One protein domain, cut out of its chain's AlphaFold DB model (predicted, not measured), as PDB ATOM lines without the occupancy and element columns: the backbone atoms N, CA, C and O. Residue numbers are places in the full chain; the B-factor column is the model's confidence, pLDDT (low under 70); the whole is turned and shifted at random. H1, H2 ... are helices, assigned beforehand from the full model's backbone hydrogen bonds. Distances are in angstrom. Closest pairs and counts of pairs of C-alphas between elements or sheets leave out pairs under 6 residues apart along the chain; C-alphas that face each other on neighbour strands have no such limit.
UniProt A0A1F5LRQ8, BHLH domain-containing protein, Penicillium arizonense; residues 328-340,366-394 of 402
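Overview. This is residues 328 to 340 and 366 to 394 of the 402 residues of the protein "BHLH domain-containing protein" of Penicillium arizonense (UniProt A0A1F5LRQ8). One long straight helix, H2, has a short helix, H1, set crosswise beside it near Ile 371, while residues 379 to 394 of H2 stick out free. The printed part has 42 residues with two named helices, H1 then H2 along the chain, and no named strand; the class is all helix. It is only just loose, close to extended, with a radius of gyration of the C-alphas of 13.5 A, and spans 41 by 18 by 15 A, a rod.

Along the chain. H2, residues 366 to 394, runs 42.0 A from C-alpha 366 at (26.428, 13.486, 34.809) to C-alpha 394 at (-13.696, 1.938, 39.141). H1, residues 329 to 338, measures 14.3 A and begins with C-alpha 329 at (18.149, 1.499, 26.390).

Arrangement. H1 and H2 are close but not clearly touching; their closest C-alphas, those of Val 332 and Ile 371, are 7.1 A apart. Their lines are about perpendicular, at 79 degrees. In H1 and H2 every O i to N i+4 pair is within hydrogen-bond range.

Size, cuts and confidence. The C-alphas farthest apart, those of Ala 366 and Gly 394, are 42.0 A apart. Residues 341 to 365 are not printed; across this cut, C-alphas 340 and 366 are 18.3 A apart. The mean pLDDT of the printed part is 92.7, and no printed residue is under 70.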
ATOM      1  N   PRO A 328      15.982   1.778  30.691       95.50
ATOM      2  CA  PRO A 328      15.813   1.108  29.405       95.50
ATOM      3  C   PRO A 328      16.638   1.782  28.304       95.50
ATOM      4  O   PRO A 328      16.614   3.007  28.160       95.50
ATOM      5  N   ALA A 329      17.334   0.986  27.493       91.50
ATOM      6  CA  ALA A 329      18.149   1.499  26.390       91.50
ATOM      7  C   ALA A 329      17.296   2.258  25.358       91.50
ATOM      8  O   ALA A 329      17.747   3.247  24.781       91.50
ATOM      9  N   GLU A 330      16.038   1.849  25.185       91.38
ATOM     10  CA  GLU A 330      15.071   2.506  24.309       91.38
ATOM     11  C   GLU A 330      14.824   3.957  24.739       91.38
ATOM     12  O   GLU A 330      14.787   4.858  23.900       91.38
ATOM     13  N   PHE A 331      14.737   4.203  26.051       92.88
ATOM     14  CA  PHE A 331      14.533   5.543  26.602       92.88
ATOM     15  C   PHE A 331      15.748   6.448  26.362       92.88
ATOM     16  O   PHE A 331      15.603   7.625  26.027       92.88
ATOM     17  N   VAL A 332      16.957   5.892  26.491       91.81
ATOM     18  CA  VAL A 332      18.208   6.607  26.200       91.81
ATOM     19  C   VAL A 332      18.250   7.035  24.730       91.81
ATOM     20  O   VAL A 332      18.525   8.197  24.423       91.81
ATOM     21  N   ASP A 333      17.924   6.120  23.816       90.25
ATOM     22  CA  ASP A 333      17.920   6.386  22.377       90.25
ATOM     23  C   ASP A 333      16.862   7.421  21.974       90.25
ATOM     24  O   ASP A 333      17.126   8.289  21.137       90.25
ATOM     25  N   GLU A 334      15.663   7.354  22.555       89.44
ATOM     26  CA  GLU A 334      14.589   8.324  22.321       89.44
ATOM     27  C   GLU A 334      14.965   9.726  22.800       89.44
ATOM     28  O   GLU A 334      14.807  10.691  22.047       89.44
ATOM     29  N   ARG A 335      15.548   9.846  24.000       88.94
ATOM     30  CA  ARG A 335      16.063  11.121  24.518       88.94
ATOM     31  C   ARG A 335      17.141  11.697  23.600       88.94
ATOM     32  O   ARG A 335      17.082  12.873  23.243       88.94
ATOM     33  N   ASN A 336      18.100  10.874  23.180       86.94
ATOM     34  CA  ASN A 336      19.192  11.306  22.308       86.94
ATOM     35  C   ASN A 336      18.687  11.784  20.938       86.94
ATOM     36  O   ASN A 336      19.210  12.757  20.388       86.94
ATOM     37  N   LYS A 337      17.638  11.147  20.400       87.12
ATOM     38  CA  LYS A 337      16.945  11.608  19.186       87.12
ATOM     39  C   LYS A 337      16.216  12.932  19.420       87.12
ATOM     40  O   LYS A 337      16.342  13.833  18.595       87.12
ATOM     41  N   ALA A 338      15.491  13.066  20.532       82.94
ATOM     42  CA  ALA A 338      14.729  14.269  20.869       82.94
ATOM     43  C   ALA A 338      15.623  15.501  21.077       82.94
ATOM     44  O   ALA A 338      15.273  16.598  20.648       82.94
ATOM     45  N   LEU A 339      16.805  15.320  21.670       79.50
ATOM     46  CA  LEU A 339      17.789  16.387  21.869       79.50
ATOM     47  C   LEU A 339      18.601  16.716  20.605       79.50
ATOM     48  O   LEU A 339      19.501  17.552  20.654       79.50
ATOM     49  N   GLY A 340      18.328  16.059  19.471       70.25
ATOM     50  CA  GLY A 340      19.098  16.255  18.241       70.25
ATOM     51  C   GLY A 340      20.568  15.832  18.365       70.25
ATOM     52  O   GLY A 340      21.371  16.129  17.483       70.25
ATOM     53  N   ALA A 366      27.446  12.441  34.812       95.12
ATOM     54  CA  ALA A 366      26.428  13.486  34.809       95.12
ATOM     55  C   ALA A 366      25.252  13.130  33.889       95.12
ATOM     56  O   ALA A 366      24.108  13.225  34.320       95.12
ATOM     57  N   ASP A 367      25.540  12.649  32.677       94.25
ATOM     58  CA  ASP A 367      24.534  12.217  31.700       94.25
ATOM     59  C   ASP A 367      23.651  11.093  32.261       94.25
ATOM     60  O   ASP A 367      22.428  11.185  32.241       94.25
ATOM     61  N   VAL A 368      24.256  10.091  32.908       95.31
ATOM     62  CA  VAL A 368      23.510   9.017  33.586       95.31
ATOM     63  C   VAL A 368      22.546   9.577  34.631       95.31
ATOM     64  O   VAL A 368      21.401   9.136  34.706       95.31
ATOM     65  N   MET A 369      22.981  10.553  35.438       97.38
ATOM     66  CA  MET A 369      22.125  11.140  36.478       97.38
ATOM     67  C   MET A 369      20.971  11.933  35.868       97.38
ATOM     68  O   MET A 369      19.853  11.889  36.379       97.38
ATOM     69  N   GLU A 370      21.229  12.641  34.773       95.19
ATOM     70  CA  GLU A 370      20.230  13.438  34.069       95.19
ATOM     71  C   GLU A 370      19.168  12.547  33.405       95.19
ATOM     72  O   GLU A 370      17.967  12.747  33.602       95.19
ATOM     73  N   ILE A 371      19.606  11.502  32.698       95.50
ATOM     74  CA  ILE A 371      18.720  10.511  32.082       95.50
ATOM     75  C   ILE A 371      17.897   9.793  33.156       95.50
ATOM     76  O   ILE A 371      16.683   9.660  32.997       95.50
ATOM     77  N   ALA A 372      18.522   9.368  34.261       97.75
ATOM     78  CA  ALA A 372      17.827   8.717  35.373       97.75
ATOM     79  C   ALA A 372      16.720   9.610  35.945       97.75
ATOM     80  O   ALA A 372      15.589   9.160  36.148       97.75
ATOM     81  N   ALA A 373      17.030  10.888  36.178       97.81
ATOM     82  CA  ALA A 373      16.075  11.846  36.718       97.81
ATOM     83  C   ALA A 373      14.860  12.015  35.797       97.81
ATOM     84  O   ALA A 373      13.722  12.039  36.268       97.81
ATOM     85  N   ASP A 374      15.078  12.096  34.487       96.81
ATOM     86  CA  ASP A 374      13.987  12.258  33.530       96.81
ATOM     87  C   ASP A 374      13.186  10.969  33.321       96.81
ATOM     88  O   ASP A 374      11.961  11.029  33.197       96.81
ATOM     89  N   TYR A 375      13.831   9.803  33.396       97.81
ATOM     90  CA  TYR A 375      13.135   8.516  33.380       97.81
ATOM     91  C   TYR A 375      12.192   8.369  34.583       97.81
ATOM     92  O   TYR A 375      11.037   7.974  34.426       97.81
ATOM     93  N   ILE A 376      12.629   8.778  35.781       97.88
ATOM     94  CA  ILE A 376      11.777   8.789  36.981       97.88
ATOM     95  C   ILE A 376      10.566   9.712  36.789       97.88
ATOM     96  O   ILE A 376       9.453   9.339  37.167       97.88
ATOM     97  N   LYS A 377      10.750  10.901  36.198       97.81
ATOM     98  CA  LYS A 377       9.633  11.820  35.909       97.81
ATOM     99  C   LYS A 377       8.630  11.190  34.943       97.81
ATOM    100  O   LYS A 377       7.430  11.250  35.202       97.81
ATOM    101  N   MET A 378       9.116  10.555  33.876       96.31
ATOM    102  CA  MET A 378       8.265   9.855  32.916       96.31
ATOM    103  C   MET A 378       7.480   8.727  33.593       96.31
ATOM    104  O   MET A 378       6.261   8.654  33.447       96.31
ATOM    105  N   LEU A 379       8.147   7.880  34.383       97.75
ATOM    106  CA  LEU A 379       7.489   6.789  35.103       97.75
ATOM    107  C   LEU A 379       6.383   7.303  36.026       97.75
ATOM    108  O   LEU A 379       5.279   6.761  35.997       97.75
ATOM    109  N   ARG A 380       6.637   8.373  36.786       97.69
ATOM    110  CA  ARG A 380       5.619   8.996  37.646       97.69
ATOM    111  C   ARG A 380       4.404   9.464  36.846       97.69
ATOM    112  O   ARG A 380       3.296   9.058  37.171       97.69
ATOM    113  N   ALA A 381       4.614  10.188  35.747       97.00
ATOM    114  CA  ALA A 381       3.517  10.640  34.891       97.00
ATOM    115  C   ALA A 381       2.665   9.470  34.354       97.00
ATOM    116  O   ALA A 381       1.436   9.538  34.366       97.00
ATOM    117  N   THR A 382       3.296   8.362  33.944       96.44
ATOM    118  CA  THR A 382       2.553   7.180  33.465       96.44
ATOM    119  C   THR A 382       1.773   6.460  34.567       96.44
ATOM    120  O   THR A 382       0.742   5.847  34.287       96.44
ATOM    121  N   LEU A 383       2.255   6.500  35.813       96.81
ATOM    122  CA  LEU A 383       1.542   5.933  36.957       96.81
ATOM    123  C   LEU A 383       0.331   6.788  37.323       96.81
ATOM    124  O   LEU A 383      -0.736   6.226  37.570       96.81
ATOM    125  N   ASP A 384       0.469   8.111  37.288       97.12
ATOM    126  CA  ASP A 384      -0.630   9.040  37.551       97.12
ATOM    127  C   ASP A 384      -1.747   8.867  36.510       97.12
ATOM    128  O   ASP A 384      -2.903   8.652  36.875       97.12
ATOM    129  N   GLU A 385      -1.407   8.812  35.215       96.69
ATOM    130  CA  GLU A 385      -2.376   8.572  34.134       96.69
ATOM    131  C   GLU A 385      -3.100   7.226  34.294       96.69
ATOM    132  O   GLU A 385      -4.327   7.136  34.173       96.69
ATOM    133  N   LYS A 386      -2.355   6.151  34.588       96.12
ATOM    134  CA  LYS A 386      -2.947   4.824  34.811       96.12
ATOM    135  C   LYS A 386      -3.856   4.812  36.033       96.12
ATOM    136  O   LYS A 386      -4.918   4.197  35.978       96.12
ATOM    137  N   THR A 387      -3.470   5.498  37.102       95.31
ATOM    138  CA  THR A 387      -4.266   5.605  38.327       95.31
ATOM    139  C   THR A 387      -5.550   6.385  38.068       95.31
ATOM    140  O   THR A 387      -6.626   5.917  38.429       95.31
ATOM    141  N   GLU A 388      -5.484   7.511  37.353       94.75
ATOM    142  CA  GLU A 388      -6.678   8.234  36.913       94.75
ATOM    143  C   GLU A 388      -7.590   7.360  36.056       94.75
ATOM    144  O   GLU A 388      -8.806   7.350  36.250       94.75
ATOM    145  N   ARG A 389      -7.022   6.604  35.112       92.81
ATOM    146  CA  ARG A 389      -7.792   5.699  34.257       92.81
ATOM    147  C   ARG A 389      -8.485   4.610  35.072       92.81
ATOM    148  O   ARG A 389      -9.655   4.336  34.823       92.81
ATOM    149  N   ILE A 390      -7.792   4.016  36.045       93.50
ATOM    150  CA  ILE A 390      -8.371   3.029  36.962       93.50
ATOM    151  C   ILE A 390      -9.485   3.667  37.790       93.50
ATOM    152  O   ILE A 390     -10.564   3.096  37.856       93.50
ATOM    153  N   ASN A 391      -9.280   4.861  38.347       91.62
ATOM    154  CA  ASN A 391     -10.301   5.553  39.134       91.62
ATOM    155  C   ASN A 391     -11.548   5.864  38.297       91.62
ATOM    156  O   ASN A 391     -12.666   5.618  38.743       91.62
ATOM    157  N   ARG A 392     -11.379   6.323  37.051       90.06
ATOM    158  CA  ARG A 392     -12.499   6.553  36.124       90.06
ATOM    159  C   ARG A 392     -13.274   5.266  35.821       90.06
ATOM    160  O   ARG A 392     -14.496   5.305  35.735       90.06
ATOM    161  N   LEU A 393     -12.581   4.136  35.667       89.31
ATOM    162  CA  LEU A 393     -13.210   2.834  35.416       89.31
ATOM    163  C   LEU A 393     -13.831   2.220  36.681       89.31
ATOM    164  O   LEU A 393     -14.872   1.579  36.595       89.31
ATOM    165  N   GLY A 394     -13.221   2.430  37.847       78.38
ATOM    166  CA  GLY A 394     -13.696   1.938  39.141       78.38
ATOM    167  C   GLY A 394     -14.962   2.651  39.613       78.38
ATOM    168  O   GLY A 394     -15.865   2.000  40.125       78.38
TER     169      GLY A 394